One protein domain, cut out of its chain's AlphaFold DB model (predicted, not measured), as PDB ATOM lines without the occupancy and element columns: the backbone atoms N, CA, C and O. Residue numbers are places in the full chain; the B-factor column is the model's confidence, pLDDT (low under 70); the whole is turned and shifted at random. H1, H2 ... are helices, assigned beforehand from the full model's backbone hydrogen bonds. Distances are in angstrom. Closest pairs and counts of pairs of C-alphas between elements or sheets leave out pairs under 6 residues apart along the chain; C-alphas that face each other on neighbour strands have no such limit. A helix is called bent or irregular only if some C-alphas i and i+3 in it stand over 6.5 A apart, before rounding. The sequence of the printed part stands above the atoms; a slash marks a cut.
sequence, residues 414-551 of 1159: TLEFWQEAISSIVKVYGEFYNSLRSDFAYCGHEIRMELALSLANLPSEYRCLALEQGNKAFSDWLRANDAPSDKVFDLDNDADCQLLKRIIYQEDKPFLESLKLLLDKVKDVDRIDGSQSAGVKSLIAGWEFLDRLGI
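What this domain is: This is residues 414 to 551 of the 1159 residues of the protein "Similar to tr|Q10YR1|Q10YR1_TRIEI Hypothetical protein" of Microcystis aeruginosa PCC 7806 (UniProt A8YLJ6). Look for a bundle of four helices, with H1 along one side, H2 and H3 side by side in the middle and H5 beyond them; residues 533 to 540 of H6 cross over H3 and H5, and short H4 packs on the later part of H6, at the far end from H1. The bundle H1, H2, H3, H5 is up and down, each helix running against the one before it in the chain. The printed part has 138 residues with six named helices, H1 to H6 in order, and no named strand; the class is all helix. It is compact, with a radius of gyration of the C-alphas of 15.4 A and spans of 51 by 35 by 21 A.

How they stand to each other: Start at H1, residues 415 to 438, the longest helix. Its residues 433 to 437 touch residues 444 to 448 of H2, residues 444 to 455, at a shallow tilt of 13 degrees, opposite ways, a hairpin; the closest C-alphas are those of Arg 437 and Gly 444, 6.4 A apart. Next look at H3, residues 460 to 480, the hub, touching four helices. It forms a hairpin with H2 at 9 degrees, the closest C-alphas being those of His 445 and Ala 473, 4.4 A apart. Residues 462 to 469 of H3 touch residues 419 to 430 of H1, closest at the C-alphas of Gly 430 and Gln 469, 6.9 A. H5, residues 506 to 522, touches H3 with residues 515 to 522, opposite ways at 23 degrees; the closest C-alphas, of Arg 463 and Val 522, are 6.1 A apart. H6, residues 530 to 548, touches H3 at a steep tilt of 57 degrees, with residues 533 to 536 on residues 467 to 474; the closest C-alphas are those of Phe 474 and Val 536, 7.0 A apart. Residues 539 to 546 of H6 touch H4, residues 494 to 503, about perpendicular at 78 degrees, closest at the C-alphas of Leu 500 and Gly 542, 6.9 A. H1 and H4 are apart. In H4 every O i to N i+4 pair is within hydrogen-bond range; in H1 19 of 20 are, in H2 7 of 8, in H3 14 of 17, in H5 11 of 13 and in H6 13 of 15.

Where its parts are: Find C-alpha 415 at (26.128, 3.659, -15.245); from there H1 runs 36.4 A to C-alpha 438 at (20.414, -24.811, 6.774). H3 is 30.7 A long, H5 25.3 A and H6 25.0 A, ending at C-alpha 548 at (55.173, -18.920, 10.288). H1, H3, H5 and H6 are irregular: C-alphas 435 and 438 are 7.0 A apart, 461 and 464 7.4 A, 507 and 510 7.1 A, 532 and 535 7.6 A. H6 has a kink of 34 degrees near residue 537.

The domain as a whole: The two C-alphas farthest apart are those of Thr 414 and Gly 550, 51.8 A. The printed part has no cut, and the link from H3 to H4, residues 481 to 493, is long. The mean pLDDT of the printed part is 83.3; residues 436 to 442, 506, 524 to 531 and 550 to 551 are under 70.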
ATOM      1  N   THR A 414      22.883   3.346 -18.927       88.19
ATOM      2  CA  THR A 414      23.715   4.248 -18.119       88.19
ATOM      3  C   THR A 414      24.490   3.508 -17.034       88.19
ATOM      4  O   THR A 414      24.256   2.332 -16.748       88.19
ATOM      5  N   LEU A 415      25.419   4.214 -16.389       85.88
ATOM      6  CA  LEU A 415      26.128   3.659 -15.245       85.88
ATOM      7  C   LEU A 415      25.166   3.304 -14.098       85.88
ATOM      8  O   LEU A 415      25.346   2.259 -13.474       85.88
ATOM      9  N   GLU A 416      24.132   4.123 -13.852       87.44
ATOM     10  CA  GLU A 416      23.120   3.818 -12.830       87.44
ATOM     11  C   GLU A 416      22.356   2.534 -13.164       87.44
ATOM     12  O   GLU A 416      22.202   1.677 -12.296       87.44
ATOM     13  N   PHE A 417      21.961   2.361 -14.433       90.06
ATOM     14  CA  PHE A 417      21.309   1.140 -14.905       90.06
ATOM     15  C   PHE A 417      22.144  -0.105 -14.580       90.06
ATOM     16  O   PHE A 417      21.642  -1.058 -13.984       90.06
ATOM     17  N   TRP A 418      23.432  -0.100 -14.944       91.88
ATOM     18  CA  TRP A 418      24.300  -1.254 -14.714       91.88
ATOM     19  C   TRP A 418      24.538  -1.510 -13.226       91.88
ATOM     20  O   TRP A 418      24.567  -2.666 -12.808       91.88
ATOM     21  N   GLN A 419      24.676  -0.458 -12.414       89.06
ATOM     22  CA  GLN A 419      24.812  -0.599 -10.962       89.06
ATOM     23  C   GLN A 419      23.575  -1.253 -10.337       89.06
ATOM     24  O   GLN A 419      23.720  -2.195  -9.559       89.06
ATOM     25  N   GLU A 420      22.374  -0.806 -10.701       89.00
ATOM     26  CA  GLU A 420      21.126  -1.359 -10.175       89.00
ATOM     27  C   GLU A 420      20.890  -2.801 -10.646       89.00
ATOM     28  O   GLU A 420      20.580  -3.677  -9.833       89.00
ATOM     29  N   ALA A 421      21.103  -3.073 -11.938       89.44
ATOM     30  CA  ALA A 421      20.907  -4.397 -12.520       89.44
ATOM     31  C   ALA A 421      21.863  -5.438 -11.916       89.44
ATOM     32  O   ALA A 421      21.420  -6.491 -11.454       89.44
ATOM     33  N   ILE A 422      23.167  -5.136 -11.863       92.69
ATOM     34  CA  ILE A 422      24.182  -6.057 -11.325       92.69
ATOM     35  C   ILE A 422      23.977  -6.259  -9.819       92.69
ATOM     36  O   ILE A 422      24.020  -7.394  -9.350       92.69
ATOM     37  N   SER A 423      23.698  -5.192  -9.064       90.81
ATOM     38  CA  SER A 423      23.412  -5.289  -7.625       90.81
ATOM     39  C   SER A 423      22.198  -6.183  -7.346       90.81
ATOM     40  O   SER A 423      22.258  -7.070  -6.493       90.81
ATOM     41  N   SER A 424      21.121  -6.024  -8.123       90.50
ATOM     42  CA  SER A 424      19.915  -6.851  -8.005       90.50
ATOM     43  C   SER A 424      20.200  -8.325  -8.297       90.50
ATOM     44  O   SER A 424      19.774  -9.193  -7.540       90.50
ATOM     45  N   ILE A 425      20.978  -8.617  -9.344       91.75
ATOM     46  CA  ILE A 425      21.403  -9.982  -9.693       91.75
ATOM     47  C   ILE A 425      22.234 -10.607  -8.564       91.75
ATOM     48  O   ILE A 425      21.938 -11.715  -8.115       91.75
ATOM     49  N   VAL A 426      23.235  -9.888  -8.047       92.19
ATOM     50  CA  VAL A 426      24.075 -10.373  -6.938       92.19
ATOM     51  C   VAL A 426      23.251 -10.616  -5.678       92.19
ATOM     52  O   VAL A 426      23.490 -11.592  -4.963       92.19
ATOM     53  N   LYS A 427      22.256  -9.768  -5.410       91.31
ATOM     54  CA  LYS A 427      21.334  -9.957  -4.291       91.31
ATOM     55  C   LYS A 427      20.545 -11.262  -4.426       91.31
ATOM     56  O   LYS A 427      20.481 -12.003  -3.448       91.31
ATOM     57  N   VAL A 428      20.024 -11.572  -5.617       89.94
ATOM     58  CA  VAL A 428      19.306 -12.833  -5.883       89.94
ATOM     59  C   VAL A 428      20.213 -14.043  -5.648       89.94
ATOM     60  O   VAL A 428      19.808 -14.967  -4.943       89.94
ATOM     61  N   TYR A 429      21.459 -14.027  -6.137       89.69
ATOM     62  CA  TYR A 429      22.414 -15.099  -5.820       89.69
ATOM     63  C   TYR A 429      22.661 -15.206  -4.309       89.69
ATOM     64  O   TYR A 429      22.615 -16.295  -3.741       89.69
ATOM     65  N   GLY A 430      22.876 -14.077  -3.630       87.62
ATOM     66  CA  GLY A 430      23.080 -14.043  -2.183       87.62
ATOM     67  C   GLY A 430      21.910 -14.647  -1.396       87.62
ATOM     68  O   GLY A 430      22.141 -15.393  -0.442       87.62
ATOM     69  N   GLU A 431      20.670 -14.355  -1.796       87.44
ATOM     70  CA  GLU A 431      19.444 -14.925  -1.219       87.44
ATOM     71  C   GLU A 431      19.333 -16.432  -1.469       87.44
ATOM     72  O   GLU A 431      19.046 -17.175  -0.529       87.44
ATOM     73  N   PHE A 432      19.661 -16.897  -2.678       84.25
ATOM     74  CA  PHE A 432      19.724 -18.324  -2.997       84.25
ATOM     75  C   PHE A 432      20.709 -19.059  -2.072       84.25
ATOM     76  O   PHE A 432      20.324 -19.982  -1.357       84.25
ATOM     77  N   TYR A 433      21.948 -18.579  -1.948       82.19
ATOM     78  CA  TYR A 433      22.920 -19.178  -1.022       82.19
ATOM     79  C   TYR A 433      22.497 -19.079   0.453       82.19
ATOM     80  O   TYR A 433      22.829 -19.952   1.251       82.19
ATOM     81  N   ASN A 434      21.741 -18.045   0.844       83.12
ATOM     82  CA  ASN A 434      21.190 -17.963   2.200       83.12
ATOM     83  C   ASN A 434      20.132 -19.044   2.455       83.12
ATOM     84  O   ASN A 434      20.061 -19.538   3.579       83.12
ATOM     85  N   SER A 435      19.329 -19.413   1.449       77.69
ATOM     86  CA  SER A 435      18.371 -20.520   1.580       77.69
ATOM     87  C   SER A 435      19.043 -21.889   1.705       77.69
ATOM     88  O   SER A 435      18.547 -22.720   2.452       77.69
ATOM     89  N   LEU A 436      20.214 -22.087   1.089       68.81
ATOM     90  CA  LEU A 436      20.998 -23.328   1.205       68.81
ATOM     91  C   LEU A 436      21.711 -23.488   2.564       68.81
ATOM     92  O   LEU A 436      22.268 -24.541   2.870       68.81
ATOM     93  N   ARG A 437      21.706 -22.443   3.401       64.62
ATOM     94  CA  ARG A 437      22.500 -22.354   4.635       64.62
ATOM     95  C   ARG A 437      22.111 -23.375   5.712       64.62
ATOM     96  O   ARG A 437      22.965 -23.715   6.525       64.62
ATOM     97  N   SER A 438      20.852 -23.817   5.775       60.41
ATOM     98  CA  SER A 438      20.414 -24.811   6.774       60.41
ATOM     99  C   SER A 438      20.883 -26.222   6.453       60.41
ATOM    100  O   SER A 438      21.094 -27.011   7.371       60.41
ATOM    101  N   ASP A 439      21.062 -26.516   5.169       58.44
ATOM    102  CA  ASP A 439      21.193 -27.889   4.694       58.44
ATOM    103  C   ASP A 439      22.676 -28.290   4.545       58.44
ATOM    104  O   ASP A 439      22.999 -29.473   4.625       58.44
ATOM    105  N   PHE A 440      23.588 -27.305   4.435       64.81
ATOM    106  CA  PHE A 440      25.012 -27.500   4.096       64.81
ATOM    107  C   PHE A 440      25.983 -26.646   4.933       64.81
ATOM    108  O   PHE A 440      26.923 -26.039   4.413       64.81
ATOM    109  N   ALA A 441      25.753 -26.552   6.246       63.19
ATOM    110  CA  ALA A 441      26.472 -25.628   7.132       63.19
ATOM    111  C   ALA A 441      28.016 -25.746   7.091       63.19
ATOM    112  O   ALA A 441      28.694 -24.730   7.255       63.19
ATOM    113  N   TYR A 442      28.577 -26.937   6.831       68.00
ATOM    114  CA  TYR A 442      30.032 -27.164   6.838       68.00
ATOM    115  C   TYR A 442      30.725 -26.983   5.477       68.00
ATOM    116  O   TYR A 442      31.952 -26.979   5.436       68.00
ATOM    117  N   CYS A 443      29.988 -26.792   4.378       71.12
ATOM    118  CA  CYS A 443      30.564 -26.564   3.037       71.12
ATOM    119  C   CYS A 443      30.006 -25.322   2.315       71.12
ATOM    120  O   CYS A 443      30.630 -24.813   1.386       71.12
ATOM    121  N   GLY A 444      28.884 -24.750   2.768       76.94
ATOM    122  CA  GLY A 444      28.235 -23.612   2.103       76.94
ATOM    123  C   GLY A 444      29.087 -22.339   1.994       76.94
ATOM    124  O   GLY A 444      28.893 -21.545   1.072       76.94
ATOM    125  N   HIS A 445      30.051 -22.142   2.899       85.12
ATOM    126  CA  HIS A 445      30.962 -20.996   2.855       85.12
ATOM    127  C   HIS A 445      31.984 -21.097   1.711       85.12
ATOM    128  O   HIS A 445      32.292 -20.075   1.102       85.12
ATOM    129  N   GLU A 446      32.466 -22.298   1.375       84.44
ATOM    130  CA  GLU A 446      33.389 -22.519   0.252       84.44
ATOM    131  C   GLU A 446      32.685 -22.257  -1.082       84.44
ATOM    132  O   GLU A 446      33.186 -21.506  -1.914       84.44
ATOM    133  N   ILE A 447      31.459 -22.758  -1.236       81.31
ATOM    134  CA  ILE A 447      30.665 -22.564  -2.457       81.31
ATOM    135  C   ILE A 447      30.345 -21.076  -2.669       81.31
ATOM    136  O   ILE A 447      30.501 -20.522  -3.759       81.31
ATOM    137  N   ARG A 448      29.939 -20.371  -1.604       88.12
ATOM    138  CA  ARG A 448      29.709 -18.919  -1.663       88.12
ATOM    139  C   ARG A 448      30.995 -18.145  -1.981       88.12
ATOM    140  O   ARG A 448      30.926 -17.067  -2.578       88.12
ATOM    141  N   MET A 449      32.155 -18.674  -1.600       91.25
ATOM    142  CA  MET A 449      33.446 -18.060  -1.899       91.25
ATOM    143  C   MET A 449      33.747 -18.063  -3.402       91.25
ATOM    144  O   MET A 449      34.281 -17.077  -3.916       91.25
ATOM    145  N   GLU A 450      33.341 -19.099  -4.134       88.25
ATOM    146  CA  GLU A 450      33.489 -19.142  -5.594       88.25
ATOM    147  C   GLU A 450      32.676 -18.045  -6.291       88.25
ATOM    148  O   GLU A 450      33.197 -17.356  -7.175       88.25
ATOM    149  N   LEU A 451      31.439 -17.794  -5.839       90.25
ATOM    150  CA  LEU A 451      30.649 -16.648  -6.304       90.25
ATOM    151  C   LEU A 451      31.409 -15.337  -6.061       90.25
ATOM    152  O   LEU A 451      31.507 -14.501  -6.965       90.25
ATOM    153  N   ALA A 452      31.946 -15.144  -4.854       92.44
ATOM    154  CA  ALA A 452      32.689 -13.935  -4.511       92.44
ATOM    155  C   ALA A 452      33.910 -13.743  -5.429       92.44
ATOM    156  O   ALA A 452      34.137 -12.646  -5.940       92.44
ATOM    157  N   LEU A 453      34.664 -14.808  -5.708       91.56
ATOM    158  CA  LEU A 453      35.814 -14.763  -6.614       91.56
ATOM    159  C   LEU A 453      35.423 -14.508  -8.075       91.56
ATOM    160  O   LEU A 453      36.146 -13.789  -8.773       91.56
ATOM    161  N   SER A 454      34.293 -15.053  -8.526       88.88
ATOM    162  CA  SER A 454      33.735 -14.794  -9.857       88.88
ATOM    163  C   SER A 454      33.362 -13.315 -10.012       88.88
ATOM    164  O   SER A 454      33.797 -12.650 -10.956       88.88
ATOM    165  N   LEU A 455      32.678 -12.746  -9.013       91.56
ATOM    166  CA  LEU A 455      32.328 -11.321  -8.962       91.56
ATOM    167  C   LEU A 455      33.554 -10.406  -8.860       91.56
ATOM    168  O   LEU A 455      33.527  -9.279  -9.356       91.56
ATOM    169  N   ALA A 456      34.648 -10.869  -8.258       90.06
ATOM    170  CA  ALA A 456      35.881 -10.091  -8.150       90.06
ATOM    171  C   ALA A 456      36.548  -9.821  -9.515       90.06
ATOM    172  O   ALA A 456      37.400  -8.935  -9.611       90.06
ATOM    173  N   ASN A 457      36.159 -10.549 -10.569       87.00
ATOM    174  CA  ASN A 457      36.619 -10.313 -11.943       87.00
ATOM    175  C   ASN A 457      35.872  -9.167 -12.647       87.00
ATOM    176  O   ASN A 457      36.273  -8.758 -13.737       87.00
ATOM    177  N   LEU A 458      34.809  -8.627 -12.041       88.69
ATOM    178  CA  LEU A 458      34.096  -7.469 -12.574       88.69
ATOM    179  C   LEU A 458      34.968  -6.192 -12.542       88.69
ATOM    180  O   LEU A 458      35.960  -6.113 -11.799       88.69
ATOM    181  N   PRO A 459      34.609  -5.159 -13.334       86.75
ATOM    182  CA  PRO A 459      35.241  -3.842 -13.249       86.75
ATOM    183  C   PRO A 459      35.244  -3.281 -11.820       86.75
ATOM    184  O   PRO A 459      34.349  -3.583 -11.029       86.75
ATOM    185  N   SER A 460      36.247  -2.457 -11.491       83.56
ATOM    186  CA  SER A 460      36.523  -1.972 -10.124       83.56
ATOM    187  C   SER A 460      35.301  -1.370  -9.425       83.56
ATOM    188  O   SER A 460      35.113  -1.572  -8.227       83.56
ATOM    189  N   GLU A 461      34.431  -0.711 -10.184       83.00
ATOM    190  CA  GLU A 461      33.198  -0.066  -9.725       83.00
ATOM    191  C   GLU A 461      32.178  -1.031  -9.090       83.00
ATOM    192  O   GLU A 461      31.354  -0.593  -8.284       83.00
ATOM    193  N   TYR A 462      32.248  -2.329  -9.417       86.56
ATOM    194  CA  TYR A 462      31.324  -3.376  -8.951       86.56
ATOM    195  C   TYR A 462      31.954  -4.348  -7.949       86.56
ATOM    196  O   TYR A 462      31.253  -5.154  -7.338       86.56
ATOM    197  N   ARG A 463      33.274  -4.289  -7.744       87.38
ATOM    198  CA  ARG A 463      33.999  -5.256  -6.906       87.38
ATOM    199  C   ARG A 463      33.627  -5.196  -5.419       87.38
ATOM    200  O   ARG A 463      33.855  -6.166  -4.704       87.38
ATOM    201  N   CYS A 464      32.996  -4.118  -4.944       87.25
ATOM    202  CA  CYS A 464      32.431  -4.074  -3.589       87.25
ATOM    203  C   CYS A 464      31.371  -5.169  -3.354       87.25
ATOM    204  O   CYS A 464      31.285  -5.706  -2.251       87.25
ATOM    205  N   LEU A 465      30.631  -5.566  -4.397       90.19
ATOM    206  CA  LEU A 465      29.653  -6.657  -4.342       90.19
ATOM    207  C   LEU A 465      30.328  -8.020  -4.119       90.19
ATOM    208  O   LEU A 465      29.783  -8.878  -3.429       90.19
ATOM    209  N   ALA A 466      31.540  -8.206  -4.653       91.38
ATOM    210  CA  ALA A 466      32.349  -9.397  -4.408       91.38
ATOM    211  C   ALA A 466      32.766  -9.491  -2.934       91.38
ATOM    212  O   ALA A 466      32.646 -10.552  -2.320       91.38
ATOM    213  N   LEU A 467      33.197  -8.368  -2.345       90.19
ATOM    214  CA  LEU A 467      33.547  -8.307  -0.925       90.19
ATOM    215  C   LEU A 467      32.335  -8.582  -0.028       90.19
ATOM    216  O   LEU A 467      32.478  -9.269   0.978       90.19
ATOM    217  N   GLU A 468      31.139  -8.113  -0.391       90.81
ATOM    218  CA  GLU A 468      29.918  -8.415   0.365       90.81
ATOM    219  C   GLU A 468      29.654  -9.928   0.448       90.81
ATOM    220  O   GLU A 468      29.392 -10.456   1.532       90.81
ATOM    221  N   GLN A 469      29.758 -10.641  -0.680       91.94
ATOM    222  CA  GLN A 469      29.580 -12.097  -0.705       91.94
ATOM    223  C   GLN A 469      30.723 -12.828   0.012       91.94
ATOM    224  O   GLN A 469      30.464 -13.778   0.749       91.94
ATOM    225  N   GLY A 470      31.966 -12.354  -0.123       92.44
ATOM    226  CA  GLY A 470      33.119 -12.906   0.594       92.44
ATOM    227  C   GLY A 470      33.036 -12.726   2.111       92.44
ATOM    228  O   GLY A 470      33.346 -13.646   2.860       92.44
ATOM    229  N   ASN A 471      32.533 -11.584   2.585       91.19
ATOM    230  CA  ASN A 471      32.279 -11.355   4.009       91.19
ATOM    231  C   ASN A 471      31.194 -12.289   4.543       91.19
ATOM    232  O   ASN A 471      31.332 -12.825   5.637       91.19
ATOM    233  N   LYS A 472      30.136 -12.530   3.761       90.50
ATOM    234  CA  LYS A 472      29.111 -13.518   4.112       90.50
ATOM    235  C   LYS A 472      29.694 -14.934   4.179       90.50
ATOM    236  O   LYS A 472      29.417 -15.634   5.147       90.50
ATOM    237  N   ALA A 473      30.542 -15.326   3.222       91.00
ATOM    238  CA  ALA A 473      31.265 -16.601   3.261       91.00
ATOM    239  C   ALA A 473      32.155 -16.717   4.512       91.00
ATOM    240  O   ALA A 473      32.094 -17.717   5.221       91.00
ATOM    241  N   PHE A 474      32.916 -15.673   4.841       91.88
ATOM    242  CA  PHE A 474      33.728 -15.603   6.059       91.88
ATOM    243  C   PHE A 474      32.887 -15.740   7.339       91.88
ATOM    244  O   PHE A 474      33.214 -16.545   8.209       91.88
ATOM    245  N   SER A 475      31.775 -15.008   7.445       89.69
ATOM    246  CA  SER A 475      30.851 -15.117   8.579       89.69
ATOM    247  C   SER A 475      30.244 -16.516   8.715       89.69
ATOM    248  O   SER A 475      30.005 -16.973   9.835       89.69
ATOM    249  N   ASP A 476      29.977 -17.189   7.595       86.81
ATOM    250  CA  ASP A 476      29.471 -18.559   7.581       86.81
ATOM    251  C   ASP A 476      30.569 -19.569   7.977       86.81
ATOM    252  O   ASP A 476      30.284 -20.463   8.773       86.81
ATOM    253  N   TRP A 477      31.824 -19.381   7.544       88.62
ATOM    254  CA  TRP A 477      32.978 -20.189   7.982       88.62
ATOM    255  C   TRP A 477      33.257 -20.038   9.484       88.62
ATOM    256  O   TRP A 477      33.465 -21.030  10.181       88.62
ATOM    257  N   LEU A 478      33.193 -18.813  10.023       88.19
ATOM    258  CA  LEU A 478      33.337 -18.577  11.464       88.19
ATOM    259  C   LEU A 478      32.260 -19.312  12.261       88.19
ATOM    260  O   LEU A 478      32.563 -19.957  13.261       88.19
ATOM    261  N   ARG A 479      31.009 -19.261  11.795       84.12
ATOM    262  CA  ARG A 479      29.895 -19.955  12.448       84.12
ATOM    263  C   ARG A 479      30.052 -21.473  12.386       84.12
ATOM    264  O   ARG A 479      29.772 -22.131  13.379       84.12
ATOM    265  N   ALA A 480      30.511 -22.010  11.254       79.06
ATOM    266  CA  ALA A 480      30.799 -23.436  11.101       79.06
ATOM    267  C   ALA A 480      31.884 -23.926  12.081       79.06
ATOM    268  O   ALA A 480      31.872 -25.090  12.464       79.06
ATOM    269  N   ASN A 481      32.769 -23.030  12.529       80.00
ATOM    270  CA  ASN A 481      33.838 -23.299  13.494       80.00
ATOM    271  C   ASN A 481      33.535 -22.804  14.928       80.00
ATOM    272  O   ASN A 481      34.447 -22.629  15.748       80.00
ATOM    273  N   ASP A 482      32.259 -22.555  15.250       79.50
ATOM    274  CA  ASP A 482      31.799 -22.069  16.560       79.50
ATOM    275  C   ASP A 482      32.501 -20.776  17.028       79.50
ATOM    276  O   ASP A 482      32.814 -20.597  18.214       79.50
ATOM    277  N   ALA A 483      32.764 -19.867  16.090       83.38
ATOM    278  CA  ALA A 483      33.279 -18.526  16.338       83.38
ATOM    279  C   ALA A 483      32.199 -17.452  16.064       83.38
ATOM    280  O   ALA A 483      31.316 -17.647  15.222       83.38
ATOM    281  N   PRO A 484      32.243 -16.291  16.753       85.94
ATOM    282  CA  PRO A 484      31.322 -15.184  16.489       85.94
ATOM    283  C   PRO A 484      31.422 -14.715  15.033       85.94
ATOM    284  O   PRO A 484      32.518 -14.458  14.551       85.94
ATOM    285  N   SER A 485      30.296 -14.582  14.327       83.94
ATOM    286  CA  SER A 485      30.273 -14.343  12.869       83.94
ATOM    287  C   SER A 485      30.792 -12.971  12.415       83.94
ATOM    288  O   SER A 485      30.972 -12.751  11.219       83.94
ATOM    289  N   ASP A 486      30.997 -12.047  13.347       84.25
ATOM    290  CA  ASP A 486      31.493 -10.681  13.168       84.25
ATOM    291  C   ASP A 486      32.883 -10.468  13.804       84.25
ATOM    292  O   ASP A 486      33.326  -9.334  13.991       84.25
ATOM    293  N   LYS A 487      33.585 -11.556  14.147       86.81
ATOM    294  CA  LYS A 487      34.873 -11.508  14.845       86.81
ATOM    295  C   LYS A 487      35.954 -10.798  14.017       86.81
ATOM    296  O   LYS A 487      36.219 -11.145  12.868       86.81
ATOM    297  N   VAL A 488      36.630  -9.850  14.665       89.00
ATOM    298  CA  VAL A 488      37.920  -9.289  14.240       89.00
ATOM    299  C   VAL A 488      38.961  -9.767  15.247       89.00
ATOM    300  O   VAL A 488      38.766  -9.591  16.450       89.00
ATOM    301  N   PHE A 489      40.011 -10.427  14.766       86.50
ATOM    302  CA  PHE A 489      41.039 -11.036  15.607       86.50
ATOM    303  C   PHE A 489      42.124 -10.027  15.979       86.50
ATOM    304  O   PHE A 489      42.686  -9.360  15.108       86.50
ATOM    305  N   ASP A 490      42.442  -9.956  17.265       87.69
ATOM    306  CA  ASP A 490      43.592  -9.212  17.772       87.69
ATOM    307  C   ASP A 490      44.736 -10.180  18.107       87.69
ATOM    308  O   ASP A 490      44.603 -11.042  18.976       87.69
ATOM    309  N   LEU A 491      45.866 -10.057  17.406       82.38
ATOM    310  CA  LEU A 491      47.024 -10.941  17.597       82.38
ATOM    311  C   LEU A 491      47.774 -10.666  18.902       82.38
ATOM    312  O   LEU A 491      48.516 -11.535  19.357       82.38
ATOM    313  N   ASP A 492      47.550  -9.508  19.525       82.12
ATOM    314  CA  ASP A 492      48.109  -9.188  20.839       82.12
ATOM    315  C   ASP A 492      47.243  -9.752  21.987       82.12
ATOM    316  O   ASP A 492      47.617  -9.674  23.160       82.12
ATOM    317  N   ASN A 493      46.088 -10.351  21.668       87.81
ATOM    318  CA  ASN A 493      45.172 -10.951  22.631       87.81
ATOM    319  C   ASN A 493      45.322 -12.481  22.683       87.81
ATOM    320  O   ASN A 493      45.032 -13.198  21.720       87.81
ATOM    321  N   ASP A 494      45.696 -12.996  23.857       78.88
ATOM    322  CA  ASP A 494      45.883 -14.433  24.093       78.88
ATOM    323  C   ASP A 494      44.624 -15.269  23.806       78.88
ATOM    324  O   ASP A 494      44.735 -16.395  23.313       78.88
ATOM    325  N   ALA A 495      43.425 -14.749  24.085       79.25
ATOM    326  CA  ALA A 495      42.175 -15.467  23.838       79.25
ATOM    327  C   ALA A 495      41.895 -15.620  22.335       79.25
ATOM    328  O   ALA A 495      41.445 -16.680  21.896       79.25
ATOM    329  N   ASP A 496      42.216 -14.598  21.542       82.50
ATOM    330  CA  ASP A 496      42.047 -14.620  20.087       82.50
ATOM    331  C   ASP A 496      43.097 -15.517  19.426       82.50
ATOM    332  O   ASP A 496      42.763 -16.303  18.540       82.50
ATOM    333  N   CYS A 497      44.337 -15.499  19.921       78.25
ATOM    334  CA  CYS A 497      45.374 -16.445  19.507       78.25
ATOM    335  C   CYS A 497      45.003 -17.901  19.827       78.25
ATOM    336  O   CYS A 497      45.249 -18.795  19.012       78.25
ATOM    337  N   GLN A 498      44.414 -18.169  20.998       77.06
ATOM    338  CA  GLN A 498      43.919 -19.506  21.343       77.06
ATOM    339  C   GLN A 498      42.733 -19.918  20.469       77.06
ATOM    340  O   GLN A 498      42.675 -21.070  20.038       77.06
ATOM    341  N   LEU A 499      41.822 -18.990  20.166       80.81
ATOM    342  CA  LEU A 499      40.701 -19.245  19.269       80.81
ATOM    343  C   LEU A 499      41.191 -19.583  17.855       80.81
ATOM    344  O   LEU A 499      40.774 -20.604  17.321       80.81
ATOM    345  N   LEU A 500      42.124 -18.808  17.288       83.62
ATOM    346  CA  LEU A 500      42.718 -19.069  15.967       83.62
ATOM    347  C   LEU A 500      43.366 -20.457  15.886       83.62
ATOM    348  O   LEU A 500      43.136 -21.181  14.922       83.62
ATOM    349  N   LYS A 501      44.109 -20.868  16.924       78.12
ATOM    350  CA  LYS A 501      44.693 -22.222  17.015       78.12
ATOM    351  C   LYS A 501      43.645 -23.335  17.076       78.12
ATOM    352  O   LYS A 501      43.961 -24.469  16.736       78.12
ATOM    353  N   ARG A 502      42.433 -23.030  17.553       77.50
ATOM    354  CA  ARG A 502      41.320 -23.982  17.647       77.50
ATOM    355  C   ARG A 502      40.541 -24.103  16.338       77.50
ATOM    356  O   ARG A 502      39.962 -25.152  16.113       77.50
ATOM    357  N   ILE A 503      40.457 -23.035  15.543       80.75
ATOM    358  CA  ILE A 503      39.531 -22.963  14.397       80.75
ATOM    359  C   ILE A 503      40.209 -23.033  13.025       80.75
ATOM    360  O   ILE A 503      39.503 -23.201  12.042       80.75
ATOM    361  N   ILE A 504      41.532 -22.851  12.935       81.00
ATOM    362  CA  ILE A 504      42.273 -22.936  11.667       81.00
ATOM    363  C   ILE A 504      42.967 -24.291  11.570       81.00
ATOM    364  O   ILE A 504      43.859 -24.591  12.370       81.00
ATOM    365  N   TYR A 505      42.626 -25.051  10.535       74.56
ATOM    366  CA  TYR A 505      43.239 -26.335  10.220       74.56
ATOM    367  C   TYR A 505      43.998 -26.295   8.881       74.56
ATOM    368  O   TYR A 505      43.884 -25.346   8.102       74.56
ATOM    369  N   GLN A 506      44.812 -27.320   8.596       69.38
ATOM    370  CA  GLN A 506      45.566 -27.405   7.333       69.38
ATOM    371  C   GLN A 506      44.626 -27.486   6.122       69.38
ATOM    372  O   GLN A 506      44.928 -26.966   5.048       69.38
ATOM    373  N   GLU A 507      43.479 -28.122   6.313       70.81
ATOM    374  CA  GLU A 507      42.443 -28.347   5.319       70.81
ATOM    375  C   GLU A 507      41.677 -27.058   4.964       70.81
ATOM    376  O   GLU A 507      41.132 -26.975   3.868       70.81
ATOM    377  N   ASP A 508      41.700 -26.026   5.821       81.56
ATOM    378  CA  ASP A 508      41.120 -24.700   5.535       81.56
ATOM    379  C   ASP A 508      41.998 -23.854   4.606       81.56
ATOM    380  O   ASP A 508      41.587 -22.787   4.143       81.56
ATOM    381  N   LYS A 509      43.224 -24.306   4.317       84.19
ATOM    382  CA  LYS A 509      44.179 -23.573   3.481       84.19
ATOM    383  C   LYS A 509      43.588 -23.114   2.137       84.19
ATOM    384  O   LYS A 509      43.757 -21.934   1.835       84.19
ATOM    385  N   PRO A 510      42.867 -23.941   1.350       87.44
ATOM    386  CA  PRO A 510      42.277 -23.493   0.086       87.44
ATOM    387  C   PRO A 510      41.256 -22.357   0.266       87.44
ATOM    388  O   PRO A 510      41.213 -21.415  -0.531       87.44
ATOM    389  N   PHE A 511      40.460 -22.403   1.339       89.75
ATOM    390  CA  PHE A 511      39.492 -21.355   1.664       89.75
ATOM    391  C   PHE A 511      40.191 -20.056   2.096       89.75
ATOM    392  O   PHE A 511      39.862 -18.972   1.608       89.75
ATOM    393  N   LEU A 512      41.208 -20.153   2.954       90.44
ATOM    394  CA  LEU A 512      42.005 -19.009   3.410       90.44
ATOM    395  C   LEU A 512      42.791 -18.359   2.259       90.44
ATOM    396  O   LEU A 512      42.845 -17.130   2.156       90.44
ATOM    397  N   GLU A 513      43.338 -19.163   1.346       91.69
ATOM    398  CA  GLU A 513      43.964 -18.690   0.107       91.69
ATOM    399  C   GLU A 513      42.953 -17.983  -0.803       91.69
ATOM    400  O   GLU A 513      43.264 -16.932  -1.367       91.69
ATOM    401  N   SER A 514      41.722 -18.492  -0.887       93.38
ATOM    402  CA  SER A 514      40.634 -17.848  -1.629       93.38
ATOM    403  C   SER A 514      40.256 -16.490  -1.030       93.38
ATOM    404  O   SER A 514      40.115 -15.513  -1.768       93.38
ATOM    405  N   LEU A 515      40.152 -16.380   0.300       92.81
ATOM    406  CA  LEU A 515      39.913 -15.103   0.990       92.81
ATOM    407  C   LEU A 515      41.036 -14.092   0.735       92.81
ATOM    408  O   LEU A 515      40.770 -12.911   0.489       92.81
ATOM    409  N   LYS A 516      42.290 -14.550   0.750       91.69
ATOM    410  CA  LYS A 516      43.452 -13.717   0.425       91.69
ATOM    411  C   LYS A 516      43.413 -13.237  -1.023       91.69
ATOM    412  O   LYS A 516      43.556 -12.040  -1.267       91.69
ATOM    413  N   LEU A 517      43.138 -14.141  -1.965       92.94
ATOM    414  CA  LEU A 517      42.984 -13.814  -3.381       92.94
ATOM    415  C   LEU A 517      41.856 -12.802  -3.612       92.94
ATOM    416  O   LEU A 517      42.017 -11.879  -4.412       92.94
ATOM    417  N   LEU A 518      40.729 -12.950  -2.909       92.56
ATOM    418  CA  LEU A 518      39.639 -11.984  -2.960       92.56
ATOM    419  C   LEU A 518      40.133 -10.609  -2.519       92.56
ATOM    420  O   LEU A 518      40.035  -9.678  -3.314       92.56
ATOM    421  N   LEU A 519      40.709 -10.480  -1.317       89.25
ATOM    422  CA  LEU A 519      41.234  -9.200  -0.818       89.25
ATOM    423  C   LEU A 519      42.218  -8.555  -1.796       89.25
ATOM    424  O   LEU A 519      42.139  -7.350  -2.036       89.25
ATOM    425  N   ASP A 520      43.098  -9.350  -2.401       88.62
ATOM    426  CA  ASP A 520      44.047  -8.877  -3.405       88.62
ATOM    427  C   ASP A 520      43.373  -8.315  -4.662       88.62
ATOM    428  O   ASP A 520      43.887  -7.364  -5.253       88.62
ATOM    429  N   LYS A 521      42.217  -8.850  -5.068       87.44
ATOM    430  CA  LYS A 521      41.436  -8.332  -6.202       87.44
ATOM    431  C   LYS A 521      40.621  -7.077  -5.857       87.44
ATOM    432  O   LYS A 521      40.333  -6.285  -6.762       87.44
ATOM    433  N   VAL A 522      40.255  -6.876  -4.586       86.12
ATOM    434  CA  VAL A 522      39.445  -5.722  -4.126       86.12
ATOM    435  C   VAL A 522      40.256  -4.567  -3.519       86.12
ATOM    436  O   VAL A 522      39.675  -3.525  -3.229       86.12
ATOM    437  N   LYS A 523      41.577  -4.704  -3.346       74.38
ATOM    438  CA  LYS A 523      42.426  -3.729  -2.626       74.38
ATOM    439  C   LYS A 523      42.474  -2.309  -3.207       74.38
ATOM    440  O   LYS A 523      42.678  -1.373  -2.443       74.38
ATOM    441  N   ASP A 524      42.251  -2.150  -4.511       66.31
ATOM    442  CA  ASP A 524      42.358  -0.867  -5.230       66.31
ATOM    443  C   ASP A 524      40.990  -0.190  -5.470       66.31
ATOM    444  O   ASP A 524      40.808   0.540  -6.444       66.31
ATOM    445  N   VAL A 525      39.981  -0.480  -4.641       67.75
ATOM    446  CA  VAL A 525      38.613   0.038  -4.819       67.75
ATOM    447  C   VAL A 525      38.327   1.163  -3.825       67.75
ATOM    448  O   VAL A 525      38.096   0.910  -2.644       67.75
ATOM    449  N   ASP A 526      38.231   2.399  -4.324       59.00
ATOM    450  CA  ASP A 526      37.996   3.627  -3.534       59.00
ATOM    451  C   ASP A 526      36.707   3.614  -2.680       59.00
ATOM    452  O   ASP A 526      36.542   4.430  -1.775       59.00
ATOM    453  N   ARG A 527      35.764   2.704  -2.969       62.56
ATOM    454  CA  ARG A 527      34.462   2.578  -2.283       62.56
ATOM    455  C   ARG A 527      34.462   1.627  -1.076       62.56
ATOM    456  O   ARG A 527      33.421   1.499  -0.434       62.56
ATOM    457  N   ILE A 528      35.564   0.934  -0.789       67.94
ATOM    458  CA  ILE A 528      35.631  -0.062   0.291       67.94
ATOM    459  C   ILE A 528      36.230   0.575   1.545       67.94
ATOM    460  O   ILE A 528      37.398   0.955   1.564       67.94
ATOM    461  N   ASP A 529      35.437   0.654   2.615       67.50
ATOM    462  CA  ASP A 529      35.926   1.085   3.926       67.50
ATOM    463  C   ASP A 529      36.856   0.008   4.526       67.50
ATOM    464  O   ASP A 529      36.598  -1.197   4.435       67.50
ATOM    465  N   GLY A 530      37.939   0.432   5.180       65.50
ATOM    466  CA  GLY A 530      38.845  -0.455   5.909       65.50
ATOM    467  C   GLY A 530      38.117  -1.317   6.945       65.50
ATOM    468  O   GLY A 530      38.505  -2.469   7.146       65.50
ATOM    469  N   SER A 531      37.019  -0.812   7.519       68.31
ATOM    470  CA  SER A 531      36.151  -1.560   8.440       68.31
ATOM    471  C   SER A 531      35.484  -2.783   7.790       68.31
ATOM    472  O   SER A 531      35.395  -3.839   8.416       68.31
ATOM    473  N   GLN A 532      35.109  -2.701   6.507       73.75
ATOM    474  CA  GLN A 532      34.421  -3.772   5.772       73.75
ATOM    475  C   GLN A 532      35.331  -4.960   5.445       73.75
ATOM    476  O   GLN A 532      34.836  -6.030   5.110       73.75
ATOM    477  N   SER A 533      36.652  -4.787   5.530       82.00
ATOM    478  CA  SER A 533      37.640  -5.851   5.291       82.00
ATOM    479  C   SER A 533      38.413  -6.246   6.553       82.00
ATOM    480  O   SER A 533      39.284  -7.113   6.483       82.00
ATOM    481  N   ALA A 534      38.114  -5.632   7.705       83.94
ATOM    482  CA  ALA A 534      38.875  -5.799   8.942       83.94
ATOM    483  C   ALA A 534      38.864  -7.248   9.458       83.94
ATOM    484  O   ALA A 534      39.924  -7.786   9.774       83.94
ATOM    485  N   GLY A 535      37.696  -7.903   9.468       84.19
ATOM    486  CA  GLY A 535      37.558  -9.303   9.887       84.19
ATOM    487  C   GLY A 535      38.415 -10.248   9.042       84.19
ATOM    488  O   GLY A 535      39.288 -10.934   9.572       84.19
ATOM    489  N   VAL A 536      38.262 -10.193   7.715       87.56
ATOM    490  CA  VAL A 536      39.026 -11.034   6.776       87.56
ATOM    491  C   VAL A 536      40.535 -10.767   6.869       87.56
ATOM    492  O   VAL A 536      41.324 -11.709   6.937       87.56
ATOM    493  N   LYS A 537      40.953  -9.494   6.942       88.50
ATOM    494  CA  LYS A 537      42.369  -9.117   7.114       88.50
ATOM    495  C   LYS A 537      42.955  -9.667   8.411       88.50
ATOM    496  O   LYS A 537      44.074 -10.173   8.399       88.50
ATOM    497  N   SER A 538      42.205  -9.587   9.511       89.12
ATOM    498  CA  SER A 538      42.647 -10.096  10.810       89.12
ATOM    499  C   SER A 538      42.795 -11.621  10.831       89.12
ATOM    500  O   SER A 538      43.782 -12.124  11.364       89.12
ATOM    501  N   LEU A 539      41.887 -12.357  10.172       89.81
ATOM    502  CA  LEU A 539      41.985 -13.813  10.034       89.81
ATOM    503  C   LEU A 539      43.218 -14.214   9.214       89.81
ATOM    504  O   LEU A 539      43.969 -15.087   9.639       89.81
ATOM    505  N   ILE A 540      43.462 -13.561   8.071       89.44
ATOM    506  CA  ILE A 540      44.630 -13.850   7.220       89.44
ATOM    507  C   ILE A 540      45.933 -13.535   7.957       89.44
ATOM    508  O   ILE A 540      46.859 -14.341   7.922       89.44
ATOM    509  N   ALA A 541      46.001 -12.408   8.669       87.81
ATOM    510  CA  ALA A 541      47.166 -12.068   9.482       87.81
ATOM    511  C   ALA A 541      47.424 -13.118  10.579       87.81
ATOM    512  O   ALA A 541      48.573 -13.507  10.799       87.81
ATOM    513  N   GLY A 542      46.363 -13.616  11.224       86.00
ATOM    514  CA  GLY A 542      46.442 -14.698  12.206       86.00
ATOM    515  C   GLY A 542      46.880 -16.031  11.613       86.00
ATOM    516  O   GLY A 542      47.759 -16.687  12.168       86.00
ATOM    517  N   TRP A 543      46.343 -16.402  10.454       88.06
ATOM    518  CA  TRP A 543      46.763 -17.591   9.717       88.06
ATOM    519  C   TRP A 543      48.247 -17.528   9.334       88.06
ATOM    520  O   TRP A 543      49.001 -18.438   9.668       88.06
ATOM    521  N   GLU A 544      48.703 -16.429   8.726       87.06
ATOM    522  CA  GLU A 544      50.112 -16.236   8.353       87.06
ATOM    523  C   GLU A 544      51.046 -16.200   9.572       87.06
ATOM    524  O   GLU A 544      52.231 -16.526   9.467       87.06
ATOM    525  N   PHE A 545      50.556 -15.758  10.731       84.12
ATOM    526  CA  PHE A 545      51.295 -15.820  11.989       84.12
ATOM    527  C   PHE A 545      51.439 -17.266  12.488       84.12
ATOM    528  O   PHE A 545      52.548 -17.687  12.814       84.12
ATOM    529  N   LEU A 546      50.354 -18.048  12.491       80.75
ATOM    530  CA  LEU A 546      50.373 -19.456  12.904       80.75
ATOM    531  C   LEU A 546      51.188 -20.346  11.955       80.75
ATOM    532  O   LEU A 546      51.923 -21.217  12.428       80.75
ATOM    533  N   ASP A 547      51.102 -20.102  10.646       80.75
ATOM    534  CA  ASP A 547      51.868 -20.811   9.614       80.75
ATOM    535  C   ASP A 547      53.374 -20.556   9.775       80.75
ATOM    536  O   ASP A 547      54.173 -21.491   9.831       80.75
ATOM    537  N   ARG A 548      53.773 -19.291  10.001       79.31
ATOM    538  CA  ARG A 548      55.173 -18.920  10.288       79.31
ATOM    539  C   ARG A 548      55.738 -19.582  11.542       79.31
ATOM    540  O   ARG A 548      56.943 -19.814  11.609       79.31
ATOM    541  N   LEU A 549      54.894 -19.862  12.532       74.06
ATOM    542  CA  LEU A 549      55.293 -20.545  13.761       74.06
ATOM    543  C   LEU A 549      55.281 -22.077  13.634       74.06
ATOM    544  O   LEU A 549      55.665 -22.755  14.587       74.06
ATOM    545  N   GLY A 550      54.846 -22.631  12.495       63.91
ATOM    546  CA  GLY A 550      54.719 -24.077  12.288       63.91
ATOM    547  C   GLY A 550      53.685 -24.731  13.209       63.91
ATOM    548  O   GLY A 550      53.814 -25.908  13.538       63.91
ATOM    549  N   ILE A 551      52.698 -23.960  13.679       66.00
ATOM    550  CA  ILE A 551      51.676 -24.410  14.640       66.00
ATOM    551  C   ILE A 551      50.478 -25.052  13.920       66.00
ATOM    552  O   ILE A 551      49.693 -25.757  14.551       66.00
TER     553      ILE A 551